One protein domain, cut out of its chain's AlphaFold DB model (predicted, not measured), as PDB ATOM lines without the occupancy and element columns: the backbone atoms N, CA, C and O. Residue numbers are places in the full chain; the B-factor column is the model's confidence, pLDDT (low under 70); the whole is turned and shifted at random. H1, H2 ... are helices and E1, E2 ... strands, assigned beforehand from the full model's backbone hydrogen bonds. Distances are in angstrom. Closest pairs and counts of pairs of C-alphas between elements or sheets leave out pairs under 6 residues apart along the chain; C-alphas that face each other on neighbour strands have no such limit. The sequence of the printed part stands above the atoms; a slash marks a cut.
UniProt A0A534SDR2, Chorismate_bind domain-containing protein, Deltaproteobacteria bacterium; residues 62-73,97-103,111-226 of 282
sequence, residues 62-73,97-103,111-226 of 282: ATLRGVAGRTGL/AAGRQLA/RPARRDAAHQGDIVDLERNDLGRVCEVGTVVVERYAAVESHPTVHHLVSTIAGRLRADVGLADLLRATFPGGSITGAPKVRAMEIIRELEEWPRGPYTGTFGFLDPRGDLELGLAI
ATOM      1  N   ALA A  62      42.348 -17.494  10.861       27.19
ATOM      2  CA  ALA A  62      41.963 -18.798  11.380       27.19
ATOM      3  C   ALA A  62      40.882 -18.665  12.469       27.19
ATOM      4  O   ALA A  62      41.162 -18.391  13.639       27.19
ATOM      5  N   THR A  63      39.625 -18.900  12.082       25.69
ATOM      6  CA  THR A  63      38.493 -19.036  13.013       25.69
ATOM      7  C   THR A  63      38.342 -20.495  13.434       25.69
ATOM      8  O   THR A  63      37.945 -21.326  12.616       25.69
ATOM      9  N   LEU A  64      38.585 -20.828  14.705       30.03
ATOM     10  CA  LEU A  64      38.289 -22.173  15.215       30.03
ATOM     11  C   LEU A  64      36.801 -22.301  15.583       30.03
ATOM     12  O   LEU A  64      36.207 -21.359  16.095       30.03
ATOM     13  N   ARG A  65      36.207 -23.483  15.375       29.50
ATOM     14  CA  ARG A  65      34.904 -23.883  15.937       29.50
ATOM     15  C   ARG A  65      35.080 -25.179  16.726       29.50
ATOM     16  O   ARG A  65      35.090 -26.267  16.152       29.50
ATOM     17  N   GLY A  66      35.236 -25.066  18.040       26.70
ATOM     18  CA  GLY A  66      35.183 -26.211  18.946       26.70
ATOM     19  C   GLY A  66      33.730 -26.526  19.284       26.70
ATOM     20  O   GLY A  66      33.013 -25.632  19.726       26.70
ATOM     21  N   VAL A  67      33.279 -27.770  19.096       28.39
ATOM     22  CA  VAL A  67      32.000 -28.223  19.653       28.39
ATOM     23  C   VAL A  67      32.227 -29.211  20.800       28.39
ATOM     24  O   VAL A  67      32.846 -30.265  20.648       28.39
ATOM     25  N   ALA A  68      31.677 -28.896  21.973       28.95
ATOM     26  CA  ALA A  68      31.606 -29.830  23.089       28.95
ATOM     27  C   ALA A  68      30.727 -31.024  22.669       28.95
ATOM     28  O   ALA A  68      29.513 -30.884  22.529       28.95
ATOM     29  N   GLY A  69      31.363 -32.170  22.389       27.23
ATOM     30  CA  GLY A  69      30.748 -33.379  21.818       27.23
ATOM     31  C   GLY A  69      31.222 -33.755  20.401       27.23
ATOM     32  O   GLY A  69      31.053 -34.906  19.997       27.23
ATOM     33  N   ARG A  70      31.840 -32.823  19.661       26.56
ATOM     34  CA  ARG A  70      32.421 -32.980  18.310       26.56
ATOM     35  C   ARG A  70      33.440 -31.857  18.068       26.56
ATOM     36  O   ARG A  70      33.031 -30.724  17.871       26.56
ATOM     37  N   THR A  71      34.738 -32.111  17.950       24.38
ATOM     38  CA  THR A  71      35.565 -31.142  17.202       24.38
ATOM     39  C   THR A  71      35.188 -31.254  15.717       24.38
ATOM     40  O   THR A  71      34.967 -32.362  15.221       24.38
ATOM     41  N   GLY A  72      34.990 -30.120  15.040       24.52
ATOM     42  CA  GLY A  72      34.499 -30.092  13.660       24.52
ATOM     43  C   GLY A  72      33.995 -28.711  13.240       24.52
ATOM     44  O   GLY A  72      33.016 -28.200  13.784       24.52
ATOM     45  N   LEU A  73      34.657 -28.123  12.246       25.58
ATOM     46  CA  LEU A  73      34.275 -26.856  11.628       25.58
ATOM     47  C   LEU A  73      33.134 -27.076  10.621       25.58
ATOM     48  O   LEU A  73      33.197 -27.965   9.778       25.58
ATOM     49  N   ALA A  97      18.373 -44.859   4.888       42.97
ATOM     50  CA  ALA A  97      17.084 -45.440   5.263       42.97
ATOM     51  C   ALA A  97      17.146 -46.041   6.677       42.97
ATOM     52  O   ALA A  97      16.361 -45.637   7.531       42.97
ATOM     53  N   ALA A  98      18.148 -46.879   6.957       46.22
ATOM     54  CA  ALA A  98      18.382 -47.452   8.282       46.22
ATOM     55  C   ALA A  98      18.595 -46.365   9.352       46.22
ATOM     56  O   ALA A  98      17.954 -46.397  10.399       46.22
ATOM     57  N   GLY A  99      19.412 -45.343   9.068       46.47
ATOM     58  CA  GLY A  99      19.616 -44.214   9.981       46.47
ATOM     59  C   GLY A  99      18.337 -43.418  10.274       46.47
ATOM     60  O   GLY A  99      18.125 -43.006  11.409       46.47
ATOM     61  N   ARG A 100      17.447 -43.245   9.285       53.88
ATOM     62  CA  ARG A 100      16.131 -42.608   9.486       53.88
ATOM     63  C   ARG A 100      15.155 -43.498  10.255       53.88
ATOM     64  O   ARG A 100      14.363 -42.976  11.030       53.88
ATOM     65  N   GLN A 101      15.216 -44.813  10.070       54.88
ATOM     66  CA  GLN A 101      14.385 -45.763  10.807       54.88
ATOM     67  C   GLN A 101      14.786 -45.833  12.287       54.88
ATOM     68  O   GLN A 101      13.905 -45.785  13.139       54.88
ATOM     69  N   LEU A 102      16.089 -45.848  12.605       51.88
ATOM     70  CA  LEU A 102      16.544 -45.722  13.995       51.88
ATOM     71  C   LEU A 102      16.205 -44.344  14.591       51.88
ATOM     72  O   LEU A 102      15.702 -44.292  15.706       51.88
ATOM     73  N   ALA A 103      16.374 -43.249  13.839       53.94
ATOM     74  CA  ALA A 103      16.019 -41.909  14.321       53.94
ATOM     75  C   ALA A 103      14.524 -41.768  14.674       53.94
ATOM     76  O   ALA A 103      14.187 -41.058  15.613       53.94
ATOM     77  N   ARG A 111      14.227 -31.512  27.125       72.50
ATOM     78  CA  ARG A 111      15.136 -30.513  27.709       72.50
ATOM     79  C   ARG A 111      16.246 -31.237  28.492       72.50
ATOM     80  O   ARG A 111      15.935 -32.224  29.161       72.50
ATOM     81  N   PRO A 112      17.504 -30.762  28.443       65.88
ATOM     82  CA  PRO A 112      18.592 -31.364  29.209       65.88
ATOM     83  C   PRO A 112      18.272 -31.409  30.700       65.88
ATOM     84  O   PRO A 112      17.731 -30.447  31.254       65.88
ATOM     85  N   ALA A 113      18.660 -32.494  31.371       75.75
ATOM     86  CA  ALA A 113      18.624 -32.517  32.822       75.75
ATOM     87  C   ALA A 113      19.586 -31.452  33.373       75.75
ATOM     88  O   ALA A 113      20.653 -31.200  32.810       75.75
ATOM     89  N   ARG A 114      19.243 -30.854  34.522       77.75
ATOM     90  CA  ARG A 114      20.068 -29.822  35.184       77.75
ATOM     91  C   ARG A 114      21.521 -30.276  35.401       77.75
ATOM     92  O   ARG A 114      22.435 -29.466  35.306       77.75
ATOM     93  N   ARG A 115      21.714 -31.573  35.659       77.25
ATOM     94  CA  ARG A 115      23.015 -32.248  35.772       77.25
ATOM     95  C   ARG A 115      23.830 -32.161  34.481       77.25
ATOM     96  O   ARG A 115      24.984 -31.749  34.514       77.25
ATOM     97  N   ASP A 116      23.226 -32.531  33.358       73.62
ATOM     98  CA  ASP A 116      23.919 -32.626  32.072       73.62
ATOM     99  C   ASP A 116      24.244 -31.224  31.535       73.62
ATOM    100  O   ASP A 116      25.322 -31.000  30.993       73.62
ATOM    101  N   ALA A 117      23.357 -30.252  31.779       75.94
ATOM    102  CA  ALA A 117      23.611 -28.840  31.502       75.94
ATOM    103  C   ALA A 117      24.745 -28.250  32.365       75.94
ATOM    104  O   ALA A 117      25.512 -27.433  31.864       75.94
ATOM    105  N   ALA A 118      24.880 -28.663  33.633       80.44
ATOM    106  CA  ALA A 118      25.991 -28.238  34.491       80.44
ATOM    107  C   ALA A 118      27.332 -28.827  34.020       80.44
ATOM    108  O   ALA A 118      28.296 -28.087  33.854       80.44
ATOM    109  N   HIS A 119      27.365 -30.127  33.700       79.31
ATOM    110  CA  HIS A 119      28.541 -30.771  33.104       79.31
ATOM    111  C   HIS A 119      28.941 -30.116  31.770       79.31
ATOM    112  O   HIS A 119      30.123 -29.881  31.528       79.31
ATOM    113  N   GLN A 120      27.968 -29.760  30.924       82.69
ATOM    114  CA  GLN A 120      28.235 -29.020  29.690       82.69
ATOM    115  C   GLN A 120      28.870 -27.646  29.969       82.69
ATOM    116  O   GLN A 120      29.746 -27.232  29.213       82.69
ATOM    117  N   GLY A 121      28.470 -26.964  31.048       86.75
ATOM    118  CA  GLY A 121      29.092 -25.722  31.519       86.75
ATOM    119  C   GLY A 121      30.567 -25.905  31.881       86.75
ATOM    120  O   GLY A 121      31.416 -25.228  31.305       86.75
ATOM    121  N   ASP A 122      30.878 -26.887  32.737       84.75
ATOM    122  CA  ASP A 122      32.256 -27.205  33.155       84.75
ATOM    123  C   ASP A 122      33.186 -27.469  31.951       84.75
ATOM    124  O   ASP A 122      34.339 -27.031  31.929       84.75
ATOM    125  N   ILE A 123      32.686 -28.176  30.928       87.12
ATOM    126  CA  ILE A 123      33.439 -28.441  29.693       87.12
ATOM    127  C   ILE A 123      33.554 -27.186  28.819       87.12
ATOM    128  O   ILE A 123      34.619 -26.948  28.252       87.12
ATOM    129  N   VAL A 124      32.502 -26.369  28.712       89.00
ATOM    130  CA  VAL A 124      32.547 -25.119  27.936       89.00
ATOM    131  C   VAL A 124      33.585 -24.155  28.500       89.00
ATOM    132  O   VAL A 124      34.379 -23.618  27.731       89.00
ATOM    133  N   ASP A 125      33.638 -23.961  29.817       92.00
ATOM    134  CA  ASP A 125      34.610 -23.043  30.418       92.00
ATOM    135  C   ASP A 125      36.053 -23.563  30.333       92.00
ATOM    136  O   ASP A 125      36.976 -22.776  30.112       92.00
ATOM    137  N   LEU A 126      36.258 -24.883  30.399       89.31
ATOM    138  CA  LEU A 126      37.557 -25.512  30.138       89.31
ATOM    139  C   LEU A 126      38.042 -25.245  28.703       89.31
ATOM    140  O   LEU A 126      39.165 -24.770  28.520       89.31
ATOM    141  N   GLU A 127      37.197 -25.495  27.700       89.25
ATOM    142  CA  GLU A 127      37.527 -25.294  26.279       89.25
ATOM    143  C   GLU A 127      37.713 -23.797  25.947       89.25
ATOM    144  O   GLU A 127      38.586 -23.437  25.154       89.25
ATOM    145  N   ARG A 128      36.968 -22.892  26.607       92.56
ATOM    146  CA  ARG A 128      37.204 -21.435  26.538       92.56
ATOM    147  C   ARG A 128      38.560 -21.041  27.120       92.56
ATOM    148  O   ARG A 128      39.252 -20.228  26.514       92.56
ATOM    149  N   ASN A 129      38.952 -21.600  28.270       93.19
ATOM    150  CA  ASN A 129      40.282 -21.382  28.854       93.19
ATOM    151  C   ASN A 129      41.392 -21.887  27.918       93.19
ATOM    152  O   ASN A 129      42.420 -21.227  27.785       93.19
ATOM    153  N   ASP A 130      41.194 -23.034  27.269       90.19
ATOM    154  CA  ASP A 130      42.189 -23.595  26.357       90.19
ATOM    155  C   ASP A 130      42.343 -22.726  25.105       90.19
ATOM    156  O   ASP A 130      43.467 -22.392  24.727       90.19
ATOM    157  N   LEU A 131      41.231 -22.263  24.524       90.50
ATOM    158  CA  LEU A 131      41.251 -21.300  23.421       90.50
ATOM    159  C   LEU A 131      41.849 -19.953  23.825       90.50
ATOM    160  O   LEU A 131      42.628 -19.386  23.066       90.50
ATOM    161  N   GLY A 132      41.581 -19.464  25.038       93.31
ATOM    162  CA  GLY A 132      42.150 -18.216  25.556       93.31
ATOM    163  C   GLY A 132      43.684 -18.177  25.587       93.31
ATOM    164  O   GLY A 132      44.264 -17.097  25.605       93.31
ATOM    165  N   ARG A 133      44.362 -19.334  25.535       93.69
ATOM    166  CA  ARG A 133      45.833 -19.429  25.458       93.69
ATOM    167  C   ARG A 133      46.386 -19.152  24.060       93.69
ATOM    168  O   ARG A 133      47.552 -18.779  23.935       93.69
ATOM    169  N   VAL A 134      45.575 -19.322  23.017       91.81
ATOM    170  CA  VAL A 134      45.990 -19.290  21.598       91.81
ATOM    171  C   VAL A 134      45.195 -18.303  20.734       91.81
ATOM    172  O   VAL A 134      45.632 -17.933  19.648       91.81
ATOM    173  N   CYS A 135      44.050 -17.834  21.219       89.56
ATOM    174  CA  CYS A 135      43.265 -16.792  20.577       89.56
ATOM    175  C   CYS A 135      43.690 -15.384  21.016       89.56
ATOM    176  O   CYS A 135      44.402 -15.190  22.006       89.56
ATOM    177  N   GLU A 136      43.233 -14.391  20.262       90.44
ATOM    178  CA  GLU A 136      43.268 -12.987  20.660       90.44
ATOM    179  C   GLU A 136      42.310 -12.709  21.826       90.44
ATOM    180  O   GLU A 136      41.197 -13.249  21.895       90.44
ATOM    181  N   VAL A 137      42.727 -11.812  22.723       94.62
ATOM    182  CA  VAL A 137      41.940 -11.385  23.888       94.62
ATOM    183  C   VAL A 137      40.596 -10.805  23.438       94.62
ATOM    184  O   VAL A 137      40.524 -10.013  22.505       94.62
ATOM    185  N   GLY A 138      39.514 -11.220  24.099       93.31
ATOM    186  CA  GLY A 138      38.151 -10.776  23.786       93.31
ATOM    187  C   GLY A 138      37.480 -11.485  22.603       93.31
ATOM    188  O   GLY A 138      36.272 -11.343  22.445       93.31
ATOM    189  N   THR A 139      38.199 -12.293  21.811       87.81
ATOM    190  CA  THR A 139      37.604 -12.984  20.645       87.81
ATOM    191  C   THR A 139      36.954 -14.331  20.971       87.81
ATOM    192  O   THR A 139      36.174 -14.834  20.164       87.81
ATOM    193  N   VAL A 140      37.243 -14.924  22.138       91.81
ATOM    194  CA  VAL A 140      36.724 -16.249  22.525       91.81
ATOM    195  C   VAL A 140      35.273 -16.157  23.008       91.81
ATOM    196  O   VAL A 140      34.999 -15.745  24.139       91.81
ATOM    197  N   VAL A 141      34.343 -16.600  22.163       85.94
ATOM    198  CA  VAL A 141      32.888 -16.520  22.359       85.94
ATOM    199  C   VAL A 141      32.222 -17.895  22.328       85.94
ATOM    200  O   VAL A 141      32.679 -18.817  21.654       85.94
ATOM    201  N   VAL A 142      31.097 -18.031  23.035       89.75
ATOM    202  CA  VAL A 142      30.216 -19.208  22.953       89.75
ATOM    203  C   VAL A 142      29.086 -18.884  21.977       89.75
ATOM    204  O   VAL A 142      28.117 -18.227  22.344       89.75
ATOM    205  N   GLU A 143      29.203 -19.324  20.726       84.25
ATOM    206  CA  GLU A 143      28.182 -19.084  19.692       84.25
ATOM    207  C   GLU A 143      26.884 -19.864  19.945       84.25
ATOM    208  O   GLU A 143      25.798 -19.436  19.552       84.25
ATOM    209  N   ARG A 144      26.994 -21.053  20.548       83.19
ATOM    210  CA  ARG A 144      25.862 -21.924  20.897       83.19
ATOM    211  C   ARG A 144      26.146 -22.597  22.227       83.19
ATOM    212  O   ARG A 144      27.248 -23.093  22.431       83.19
ATOM    213  N   TYR A 145      25.151 -22.676  23.100       85.25
ATOM    214  CA  TYR A 145      25.284 -23.315  24.406       85.25
ATOM    215  C   TYR A 145      24.219 -24.394  24.600       85.25
ATOM    216  O   TYR A 145      23.033 -24.118  24.425       85.25
ATOM    217  N   ALA A 146      24.651 -25.608  24.961       80.31
ATOM    218  CA  ALA A 146      23.805 -26.750  25.323       80.31
ATOM    219  C   ALA A 146      22.634 -27.029  24.349       80.31
ATOM    220  O   ALA A 146      21.549 -27.442  24.759       80.31
ATOM    221  N   ALA A 147      22.853 -26.813  23.050       79.56
ATOM    222  CA  ALA A 147      21.876 -27.093  22.007       79.56
ATOM    223  C   ALA A 147      21.720 -28.609  21.821       79.56
ATOM    224  O   ALA A 147      22.708 -29.340  21.828       79.56
ATOM    225  N   VAL A 148      20.489 -29.091  21.633       78.06
ATOM    226  CA  VAL A 148      20.249 -30.520  21.395       78.06
ATOM    227  C   VAL A 148      20.450 -30.847  19.912       78.06
ATOM    228  O   VAL A 148      19.723 -30.342  19.059       78.06
ATOM    229  N   GLU A 149      21.406 -31.724  19.605       75.69
ATOM    230  CA  GLU A 149      21.606 -32.304  18.274       75.69
ATOM    231  C   GLU A 149      21.160 -33.770  18.225       75.69
ATOM    232  O   GLU A 149      21.703 -34.635  18.916       75.69
ATOM    233  N   SER A 150      20.211 -34.074  17.340       73.00
ATOM    234  CA  SER A 150      19.717 -35.439  17.135       73.00
ATOM    235  C   SER A 150      20.623 -36.233  16.190       73.00
ATOM    236  O   SER A 150      20.953 -35.793  15.085       73.00
ATOM    237  N   HIS A 151      20.999 -37.448  16.582       67.56
ATOM    238  CA  HIS A 151      21.669 -38.434  15.728       67.56
ATOM    239  C   HIS A 151      20.841 -39.731  15.678       67.56
ATOM    240  O   HIS A 151      19.974 -39.924  16.529       67.56
ATOM    241  N   PRO A 152      21.083 -40.654  14.721       64.81
ATOM    242  CA  PRO A 152      20.237 -41.836  14.533       64.81
ATOM    243  C   PRO A 152      19.985 -42.701  15.773       64.81
ATOM    244  O   PRO A 152      18.973 -43.382  15.822       64.81
ATOM    245  N   THR A 153      20.897 -42.708  16.748       60.94
ATOM    246  CA  THR A 153      20.842 -43.583  17.932       60.94
ATOM    247  C   THR A 153      20.814 -42.844  19.269       60.94
ATOM    248  O   THR A 153      20.786 -43.507  20.301       60.94
ATOM    249  N   VAL A 154      20.918 -41.510  19.287       67.62
ATOM    250  CA  VAL A 154      21.158 -40.721  20.511       67.62
ATOM    251  C   VAL A 154      21.025 -39.217  20.235       67.62
ATOM    252  O   VAL A 154      21.396 -38.751  19.157       67.62
ATOM    253  N   HIS A 155      20.542 -38.457  21.221       71.81
ATOM    254  CA  HIS A 155      20.602 -36.990  21.233       71.81
ATOM    255  C   HIS A 155      21.840 -36.522  21.999       71.81
ATOM    256  O   HIS A 155      22.187 -37.102  23.025       71.81
ATOM    257  N   HIS A 156      22.496 -35.472  21.518       75.31
ATOM    258  CA  HIS A 156      23.681 -34.882  22.139       75.31
ATOM    259  C   HIS A 156      23.414 -33.451  22.593       75.31
ATOM    260  O   HIS A 156      22.713 -32.717  21.906       75.31
ATOM    261  N   LEU A 157      24.026 -33.039  23.704       78.56
ATOM    262  CA  LEU A 157      24.176 -31.623  24.031       78.56
ATOM    263  C   LEU A 157      25.458 -31.105  23.392       78.56
ATOM    264  O   LEU A 157      26.533 -31.667  23.585       78.56
ATOM    265  N   VAL A 158      25.309 -30.046  22.610       81.81
ATOM    266  CA  VAL A 158      26.339 -29.446  21.773       81.81
ATOM    267  C   VAL A 158      26.444 -27.966  22.115       81.81
ATOM    268  O   VAL A 158      25.469 -27.219  22.056       81.81
ATOM    269  N   SER A 159      27.650 -27.536  22.471       82.06
ATOM    270  CA  SER A 159      27.992 -26.120  22.630       82.06
ATOM    271  C   SER A 159      29.088 -25.778  21.634       82.06
ATOM    272  O   SER A 159      30.044 -26.538  21.548       82.06
ATOM    273  N   THR A 160      28.969 -24.669  20.906       85.94
ATOM    274  CA  THR A 160      29.971 -24.183  19.947       85.94
ATOM    275  C   THR A 160      30.734 -23.013  20.552       85.94
ATOM    276  O   THR A 160      30.122 -22.037  20.984       85.94
ATOM    277  N   ILE A 161      32.061 -23.104  20.551       87.44
ATOM    278  CA  ILE A 161      32.989 -22.081  21.032       87.44
ATOM    279  C   ILE A 161      33.886 -21.691  19.860       87.44
ATOM    280  O   ILE A 161      34.388 -22.567  19.149       87.44
ATOM    281  N   ALA A 162      34.072 -20.393  19.653       86.12
ATOM    282  CA  ALA A 162      34.883 -19.856  18.570       86.12
ATOM    283  C   ALA A 162      35.801 -18.738  19.061       86.12
ATOM    284  O   ALA A 162      35.529 -18.110  20.079       86.12
ATOM    285  N   GLY A 163      36.883 -18.494  18.326       87.25
ATOM    286  CA  GLY A 163      37.824 -17.401  18.562       87.25
ATOM    287  C   GLY A 163      38.770 -17.238  17.375       87.25
ATOM    288  O   GLY A 163      38.913 -18.164  16.568       87.25
ATOM    289  N   ARG A 164      39.398 -16.062  17.264       88.75
ATOM    290  CA  ARG A 164      40.422 -15.776  16.247       88.75
ATOM    291  C   ARG A 164      41.784 -16.142  16.821       88.75
ATOM    292  O   ARG A 164      42.117 -15.684  17.915       88.75
ATOM    293  N   LEU A 165      42.536 -17.009  16.141       89.00
ATOM    294  CA  LEU A 165      43.915 -17.309  16.540       89.00
ATOM    295  C   LEU A 165      44.780 -16.056  16.405       89.00
ATOM    296  O   LEU A 165      44.570 -15.255  15.499       89.00
ATOM    297  N   ARG A 166      45.763 -15.897  17.294       89.50
ATOM    298  CA  ARG A 166      46.769 -14.844  17.128       89.50
ATOM    299  C   ARG A 166      47.726 -15.193  15.986       89.50
ATOM    300  O   ARG A 166      48.039 -16.365  15.785       89.50
ATOM    301  N   ALA A 167      48.269 -14.170  15.329       87.06
ATOM    302  CA  ALA A 167      49.254 -14.306  14.249       87.06
ATOM    303  C   ALA A 167      50.527 -15.098  14.637       87.06
ATOM    304  O   ALA A 167      51.167 -15.704  13.781       87.06
ATOM    305  N   ASP A 168      50.902 -15.133  15.925       88.75
ATOM    306  CA  ASP A 168      52.070 -15.873  16.426       88.75
ATOM    307  C   ASP A 168      51.830 -17.383  16.620       88.75
ATOM    308  O   ASP A 168      52.778 -18.130  16.873       88.75
ATOM    309  N   VAL A 169      50.584 -17.860  16.517       83.75
ATOM    310  CA  VAL A 169      50.209 -19.233  16.888       83.75
ATOM    311  C   VAL A 169      50.272 -20.190  15.702       83.75
ATOM    312  O   VAL A 169      49.478 -20.128  14.766       83.75
ATOM    313  N   GLY A 170      51.168 -21.174  15.798       82.81
ATOM    314  CA  GLY A 170      51.229 -22.297  14.869       82.81
ATOM    315  C   GLY A 170      50.280 -23.450  15.225       82.81
ATOM    316  O   GLY A 170      49.799 -23.590  16.351       82.81
ATOM    317  N   LEU A 171      50.093 -24.367  14.266       84.62
ATOM    318  CA  LEU A 171      49.315 -25.604  14.438       84.62
ATOM    319  C   LEU A 171      49.728 -26.409  15.684       84.62
ATOM    320  O   LEU A 171      48.879 -26.957  16.383       84.62
ATOM    321  N   ALA A 172      51.029 -26.493  15.970       86.56
ATOM    322  CA  ALA A 172      51.530 -27.246  17.117       86.56
ATOM    323  C   ALA A 172      51.064 -26.649  18.457       86.56
ATOM    324  O   ALA A 172      50.796 -27.396  19.396       86.56
ATOM    325  N   ASP A 173      50.922 -25.329  18.538       86.44
ATOM    326  CA  ASP A 173      50.545 -24.616  19.761       86.44
ATOM    327  C   ASP A 173      49.029 -24.640  19.967       86.44
ATOM    328  O   ASP A 173      48.566 -24.927  21.072       86.44
ATOM    329  N   LEU A 174      48.260 -24.508  18.879       86.75
ATOM    330  CA  LEU A 174      46.827 -24.816  18.851       86.75
ATOM    331  C   LEU A 174      46.543 -26.229  19.389       86.75
ATOM    332  O   LEU A 174      45.685 -26.407  20.258       86.75
ATOM    333  N   LEU A 175      47.273 -27.239  18.900       86.19
ATOM    334  CA  LEU A 175      47.096 -28.622  19.342       86.19
ATOM    335  C   LEU A 175      47.515 -28.813  20.804       86.19
ATOM    336  O   LEU A 175      46.780 -29.450  21.549       86.19
ATOM    337  N   ARG A 176      48.636 -28.230  21.254       88.25
ATOM    338  CA  ARG A 176      49.066 -28.293  22.668       88.25
ATOM    339  C   ARG A 176      48.068 -27.652  23.630       88.25
ATOM    340  O   ARG A 176      47.937 -28.122  24.757       88.25
ATOM    341  N   ALA A 177      47.393 -26.579  23.216       88.31
ATOM    342  CA  ALA A 177      46.394 -25.914  24.043       88.31
ATOM    343  C   ALA A 177      45.081 -26.716  24.115       88.31
ATOM    344  O   ALA A 177      44.550 -26.949  25.202       88.31
ATOM    345  N   THR A 178      44.571 -27.162  22.965       86.31
ATOM    346  CA  THR A 178      43.212 -27.723  22.848       86.31
ATOM    347  C   THR A 178      43.147 -29.243  23.028       86.31
ATOM    348  O   THR A 178      42.190 -29.752  23.614       86.31
ATOM    349  N   PHE A 179      44.160 -29.996  22.593       86.00
ATOM    350  CA  PHE A 179      44.156 -31.458  22.641       86.00
ATOM    351  C   PHE A 179      44.805 -32.007  23.932       86.00
ATOM    352  O   PHE A 179      45.856 -31.517  24.345       86.00
ATOM    353  N   PRO A 180      44.253 -33.071  24.551       86.56
ATOM    354  CA  PRO A 180      42.964 -33.706  24.264       86.56
ATOM    355  C   PRO A 180      41.767 -32.861  24.733       86.56
ATOM    356  O   PRO A 180      41.872 -32.103  25.695       86.56
ATOM    357  N   GLY A 181      40.620 -33.012  24.066       83.56
ATOM    358  CA  GLY A 181      39.408 -32.240  24.371       83.56
ATOM    359  C   GLY A 181      38.826 -32.523  25.764       83.56
ATOM    360  O   GLY A 181      38.917 -33.638  26.292       83.56
ATOM    361  N   GLY A 182      38.170 -31.523  26.350       83.50
ATOM    362  CA  GLY A 182      37.545 -31.582  27.673       83.50
ATOM    363  C   GLY A 182      36.509 -32.695  27.788       83.50
ATOM    364  O   GLY A 182      36.526 -33.462  28.744       83.50
ATOM    365  N   SER A 183      35.662 -32.861  26.768       83.69
ATOM    366  CA  SER A 183      34.570 -33.855  26.767       83.69
ATOM    367  C   SER A 183      35.004 -35.332  26.860       83.69
ATOM    368  O   SER A 183      34.161 -36.191  27.119       83.69
ATOM    369  N   ILE A 184      36.294 -35.645  26.668       84.62
ATOM    370  CA  ILE A 184      36.853 -37.007  26.814       84.62
ATOM    371  C   ILE A 184      37.953 -37.125  27.884       84.62
ATOM    372  O   ILE A 184      38.503 -38.214  28.092       84.62
ATOM    373  N   THR A 185      38.240 -36.023  28.580       87.75
ATOM    374  CA  THR A 185      39.125 -35.957  29.752       87.75
ATOM    375  C   THR A 185      38.329 -35.653  31.020       87.75
ATOM    376  O   THR A 185      38.249 -36.499  31.904       87.75
ATOM    377  N   GLY A 186      37.715 -34.472  31.088       86.62
ATOM    378  CA  GLY A 186      37.025 -33.906  32.247       86.62
ATOM    379  C   GLY A 186      37.680 -32.607  32.732       86.62
ATOM    380  O   GLY A 186      38.778 -32.252  32.306       86.62
ATOM    381  N   ALA A 187      37.016 -31.897  33.646       86.00
ATOM    382  CA  ALA A 187      37.519 -30.658  34.239       86.00
ATOM    383  C   ALA A 187      37.948 -30.861  35.710       86.00
ATOM    384  O   ALA A 187      37.189 -31.461  36.475       86.00
ATOM    385  N   PRO A 188      39.125 -30.359  36.148       92.25
ATOM    386  CA  PRO A 188      40.200 -29.738  35.358       92.25
ATOM    387  C   PRO A 188      40.999 -30.752  34.511       92.25
ATOM    388  O   PRO A 188      41.355 -31.820  35.014       92.25
ATOM    389  N   LYS A 189      41.356 -30.386  33.265       88.94
ATOM    390  CA  LYS A 189      41.928 -31.294  32.243       88.94
ATOM    391  C   LYS A 189      43.084 -32.165  32.747       88.94
ATOM    392  O   LYS A 189      43.016 -33.388  32.660       88.94
ATOM    393  N   VAL A 190      44.136 -31.548  33.293       92.69
ATOM    394  CA  VAL A 190      45.355 -32.260  33.727       92.69
ATOM    395  C   VAL A 190      45.038 -33.283  34.818       92.69
ATOM    396  O   VAL A 190      45.345 -34.463  34.659       92.69
ATOM    397  N   ARG A 191      44.326 -32.875  35.878       94.69
ATOM    398  CA  ARG A 191      43.983 -33.792  36.973       94.69
ATOM    399  C   ARG A 191      43.012 -34.892  36.534       94.69
ATOM    400  O   ARG A 191      43.092 -36.011  37.036       94.69
ATOM    401  N   ALA A 192      42.121 -34.607  35.585       92.00
ATOM    402  CA  ALA A 192      41.249 -35.621  35.005       92.00
ATOM    403  C   ALA A 192      42.049 -36.675  34.211       92.00
ATOM    404  O   ALA A 192      41.820 -37.870  34.391       92.00
ATOM    405  N   MET A 193      43.047 -36.260  33.419       93.94
ATOM    406  CA  MET A 193      43.964 -37.176  32.718       93.94
ATOM    407  C   MET A 193      44.798 -38.038  33.676       93.94
ATOM    408  O   MET A 193      44.960 -39.232  33.430       93.94
ATOM    409  N   GLU A 194      45.285 -37.476  34.784       95.38
ATOM    410  CA  GLU A 194      45.980 -38.245  35.826       95.38
ATOM    411  C   GLU A 194      45.070 -39.320  36.439       95.38
ATOM    412  O   GLU A 194      45.470 -40.476  36.545       95.38
ATOM    413  N   ILE A 195      43.825 -38.971  36.786       93.56
ATOM    414  CA  ILE A 195      42.840 -39.920  37.332       93.56
ATOM    415  C   ILE A 195      42.492 -41.002  36.302       93.56
ATOM    416  O   ILE A 195      42.395 -42.176  36.657       93.56
ATOM    417  N   ILE A 196      42.343 -40.638  35.026       91.62
ATOM    418  CA  ILE A 196      42.180 -41.594  33.923       91.62
ATOM    419  C   ILE A 196      43.369 -42.560  33.889       91.62
ATOM    420  O   ILE A 196      43.159 -43.771  33.861       91.62
ATOM    421  N   ARG A 197      44.609 -42.061  33.981       92.56
ATOM    422  CA  ARG A 197      45.811 -42.906  34.001       92.56
ATOM    423  C   ARG A 197      45.902 -43.785  35.251       92.56
ATOM    424  O   ARG A 197      46.345 -44.920  35.117       92.56
ATOM    425  N   GLU A 198      45.487 -43.308  36.426       94.56
ATOM    426  CA  GLU A 198      45.390 -44.111  37.660       94.56
ATOM    427  C   GLU A 198      44.375 -45.264  37.535       94.56
ATOM    428  O   GLU A 198      44.523 -46.294  38.196       94.56
ATOM    429  N   LEU A 199      43.309 -45.081  36.747       90.81
ATOM    430  CA  LEU A 199      42.189 -46.019  36.661       90.81
ATOM    431  C   LEU A 199      42.297 -46.995  35.484       90.81
ATOM    432  O   LEU A 199      41.939 -48.163  35.651       90.81
ATOM    433  N   GLU A 200      42.750 -46.549  34.316       90.06
ATOM    434  CA  GLU A 200      42.835 -47.367  33.104       90.06
ATOM    435  C   GLU A 200      44.108 -48.227  33.098       90.06
ATOM    436  O   GLU A 200      45.223 -47.755  33.317       90.06
ATOM    437  N   GLU A 201      43.949 -49.524  32.838       88.06
ATOM    438  CA  GLU A 201      45.058 -50.491  32.857       88.06
ATOM    439  C   GLU A 201      45.982 -50.342  31.637       88.06
ATOM    440  O   GLU A 201      47.180 -50.608  31.724       88.06
ATOM    441  N   TRP A 202      45.441 -49.838  30.525       84.81
ATOM    442  CA  TRP A 202      46.098 -49.753  29.221       84.81
ATOM    443  C   TRP A 202      46.047 -48.324  28.670       84.81
ATOM    444  O   TRP A 202      45.086 -47.602  28.945       84.81
ATOM    445  N   PRO A 203      47.037 -47.890  27.867       87.25
ATOM    446  CA  PRO A 203      46.934 -46.631  27.141       87.25
ATOM    447  C   PRO A 203      45.785 -46.698  26.126       87.25
ATOM    448  O   PRO A 203      45.625 -47.696  25.426       87.25
ATOM    449  N   ARG A 204      45.026 -45.605  25.985       85.69
ATOM    450  CA  ARG A 204      43.888 -45.524  25.048       85.69
ATOM    451  C   ARG A 204      44.277 -45.668  23.569       85.69
ATOM    452  O   ARG A 204      43.427 -45.980  22.736       85.69
ATOM    453  N   GLY A 205      45.546 -45.437  23.226       87.56
ATOM    454  CA  GLY A 205      46.018 -45.469  21.841       87.56
ATOM    455  C   GLY A 205      45.222 -44.482  20.972       87.56
ATOM    456  O   GLY A 205      45.064 -43.330  21.372       87.56
ATOM    457  N   PRO A 206      44.681 -44.907  19.814       85.81
ATOM    458  CA  PRO A 206      43.807 -44.067  18.998       85.81
ATOM    459  C   PRO A 206      42.495 -43.636  19.674       85.81
ATOM    460  O   PRO A 206      41.927 -42.632  19.258       85.81
ATOM    461  N   TYR A 207      41.974 -44.354  20.679       83.00
ATOM    462  CA  TYR A 207      40.698 -43.998  21.313       83.00
ATOM    463  C   TYR A 207      40.796 -42.658  22.048       83.00
ATOM    464  O   TYR A 207      41.735 -42.406  22.800       83.00
ATOM    465  N   THR A 208      39.812 -41.781  21.833       83.25
ATOM    466  CA  THR A 208      39.820 -40.372  22.284       83.25
ATOM    467  C   THR A 208      40.959 -39.514  21.716       83.25
ATOM    468  O   THR A 208      41.080 -38.343  22.070       83.25
ATOM    469  N   GLY A 209      41.738 -40.062  20.777       85.44
ATOM    470  CA  GLY A 209      42.600 -39.307  19.878       85.44
ATOM    471  C   GLY A 209      41.801 -38.525  18.837       85.44
ATOM    472  O   GLY A 209      40.587 -38.335  18.959       85.44
ATOM    473  N   THR A 210      42.476 -38.092  17.775       82.75
ATOM    474  CA  THR A 210      41.842 -37.356  16.680       82.75
ATOM    475  C   THR A 210      42.241 -37.892  15.308       82.75
ATOM    476  O   THR A 210      43.320 -38.456  15.133       82.75
ATOM    477  N   PHE A 211      41.342 -37.732  14.341       81.25
ATOM    478  CA  PHE A 211      41.556 -37.998  12.923       81.25
ATOM    479  C   PHE A 211      40.942 -36.851  12.119       81.25
ATOM    480  O   PHE A 211      39.956 -36.253  12.551       81.25
ATOM    481  N   GLY A 212      41.480 -36.548  10.942       81.88
ATOM    482  CA  GLY A 212      40.974 -35.422  10.170       81.88
ATOM    483  C   GLY A 212      41.855 -35.031   8.997       81.88
ATOM    484  O   GLY A 212      42.582 -35.859   8.447       81.88
ATOM    485  N   PHE A 213      41.757 -33.764   8.619       81.94
ATOM    486  CA  PHE A 213      42.374 -33.173   7.442       81.94
ATOM    487  C   PHE A 213      43.093 -31.876   7.817       81.94
ATOM    488  O   PHE A 213      42.566 -31.071   8.581       81.94
ATOM    489  N   LEU A 214      44.280 -31.696   7.243       81.38
ATOM    490  CA  LEU A 214      45.036 -30.450   7.218       81.38
ATOM    491  C   LEU A 214      45.344 -30.141   5.752       81.38
ATOM    492  O   LEU A 214      45.857 -31.014   5.042       81.38
ATOM    493  N   ASP A 215      45.046 -28.927   5.308       81.25
ATOM    494  CA  ASP A 215      45.321 -28.469   3.948       81.25
ATOM    495  C   ASP A 215      46.610 -27.614   3.855       81.25
ATOM    496  O   ASP A 215      47.130 -27.140   4.868       81.25
ATOM    497  N   PRO A 216      47.162 -27.394   2.643       77.25
ATOM    498  CA  PRO A 216      48.360 -26.569   2.451       77.25
ATOM    499  C   PRO A 216      48.181 -25.060   2.703       77.25
ATOM    500  O   PRO A 216      49.167 -24.329   2.630       77.25
ATOM    501  N   ARG A 217      46.953 -24.580   2.933       77.19
ATOM    502  CA  ARG A 217      46.615 -23.186   3.276       77.19
ATOM    503  C   ARG A 217      46.506 -22.977   4.791       77.19
ATOM    504  O   ARG A 217      46.519 -21.833   5.231       77.19
ATOM    505  N   GLY A 218      46.436 -24.061   5.567       70.12
ATOM    506  CA  GLY A 218      46.300 -24.055   7.022       70.12
ATOM    507  C   GLY A 218      44.914 -24.462   7.531       70.12
ATOM    508  O   GLY A 218      44.726 -24.513   8.747       70.12
ATOM    509  N   ASP A 219      43.962 -24.794   6.649       77.81
ATOM    510  CA  ASP A 219      42.636 -25.264   7.061       77.81
ATOM    511  C   ASP A 219      42.757 -26.628   7.756       77.81
ATOM    512  O   ASP A 219      43.294 -27.588   7.197       77.81
ATOM    513  N   LEU A 220      42.229 -26.721   8.978       79.75
ATOM    514  CA  LEU A 220      42.295 -27.904   9.833       79.75
ATOM    515  C   LEU A 220      40.888 -28.329  10.268       79.75
ATOM    516  O   LEU A 220      40.228 -27.611  11.012       79.75
ATOM    517  N   GLU A 221      40.455 -29.534   9.898       82.69
ATOM    518  CA  GLU A 221      39.256 -30.168  10.462       82.69
ATOM    519  C   GLU A 221      39.656 -31.462  11.174       82.69
ATOM    520  O   GLU A 221      40.193 -32.379  10.557       82.69
ATOM    521  N   LEU A 222      39.382 -31.544  12.476       79.75
ATOM    522  CA  LEU A 222      39.744 -32.670  13.335       79.75
ATOM    523  C   LEU A 222      38.505 -33.212  14.036       79.75
ATOM    524  O   LEU A 222      37.852 -32.474  14.766       79.75
ATOM    525  N   GLY A 223      38.203 -34.498  13.867       79.75
ATOM    526  CA  GLY A 223      37.173 -35.225  14.609       79.75
ATOM    527  C   GLY A 223      37.761 -36.037  15.764       79.75
ATOM    528  O   GLY A 223      38.914 -36.468  15.712       79.75
ATOM    529  N   LEU A 224      36.970 -36.278  16.812       80.81
ATOM    530  CA  LEU A 224      37.354 -37.164  17.918       80.81
ATOM    531  C   LEU A 224      37.197 -38.640  17.529       80.81
ATOM    532  O   LEU A 224      36.149 -39.057  17.032       80.81
ATOM    533  N   ALA A 225      38.201 -39.453  17.856       84.06
ATOM    534  CA  ALA A 225      38.206 -40.908  17.710       84.06
ATOM    535  C   ALA A 225      37.357 -41.595  18.800       84.06
ATOM    536  O   ALA A 225      37.855 -42.302  19.682       84.06
ATOM    537  N   ILE A 226      36.048 -41.341  18.753       78.75
ATOM    538  CA  ILE A 226      35.015 -41.956  19.593       78.75
ATOM    539  C   ILE A 226      34.048 -42.763  18.724       78.75
ATOM    540  O   ILE A 226      33.770 -42.399  17.583       78.75
TER     541      ILE A 226
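This is residues 62 to 73, 97 to 103 and 111 to 226 of the 282 residues of the protein "Chorismate_bind domain-containing protein" of Deltaproteobacteria bacterium (UniProt A0A534SDR2). A strongly twisted sheet of three strands, E1, E3 and E2, is covered on one face by the long helix H2, and the short helices H3, H4 and H5 follow one another past H2, with H5 reaching away from the sheet. A separate hairpin of two strands, E4 and E5, forms a second small sheet, and the small helix H1 sits at the far end beside E2. The printed part has 135 residues, with five named helices and five named strands that follow along the chain as E1 H1 H2 E2 E3 H3 H4 H5 E4 E5; the sheet of three strands has the order E1 - E3 - E2, that of two the order E4 - E5, and both are antiparallel. The class is mixed, helices and strands; the whole is compact, with a radius of gyration of the C-alphas of 15.8 A and spans of 47 by 37 by 32 A.

E1, residues 63 to 68, is an edge strand, antiparallel to the inner strand E3, residues 154 to 164, with N 66 and O 161 at 2.9 A. E2, residues 141 to 151, is the other edge strand and forms a hairpin with E3, with N 149 and O 156 at 2.8 A; E2 bends by 59 degrees at residue 146. H1, residues 97 to 103, only grazes this sheet with residues 99 to 103; its closest C-alphas to E2 are those of Ala 103 and His 151, 6.8 A apart. H2, residues 114 to 132, is on the sheet at a height of 8.8 A, in two layers, a helix on one face of a sheet. It runs along the strands, at 26 degrees to E3 on the local plane. With residues 127 to 131 alone H2 touches H3, residues 171 to 178, at a shallow tilt of 34 degrees, only just short of steep, opposite ways; the closest C-alphas are those of Asp 130 and Ala 177, 5.3 A. H4, residues 182 to 185, touches H2 at Ile 123 and Gly 182, whose C-alphas are 5.6 A apart. H5, residues 189 to 199, touches H4, closest at the C-alphas of Thr 185 and Ala 192, 5.7 A. E4, residues 210 to 214, and E5, residues 220 to 224, form a hairpin, with N 213 and O 221 at 2.8 A; both are apart from E1, E2 and E3. In H1, H2, H3 and H5 every O i to N i+4 pair is within hydrogen-bond range; H4 is too short for such a pair.

E1 begins at C-alpha 63 (38.493, -19.036, 13.013). H2 is 26.7 A long, E2 25.5 A, E3 31.8 A and H5 15.4 A. E5 ends at C-alpha 224 (37.354, -37.164, 17.918).

The C-alphas of Gln 101 and Asp 168 are the two farthest apart, 48.4 A. Residues 74 to 96 and 104 to 110 are not printed, with gaps of 26.1 A and 17.6 A between C-alphas. Of the links that are printed whole, none is long. Residues 197 to 203, of which 197 to 199 belong to H5, stand free. Residues 62 to 73, 97 to 103, 112 and 151 to 154 have pLDDT under 70.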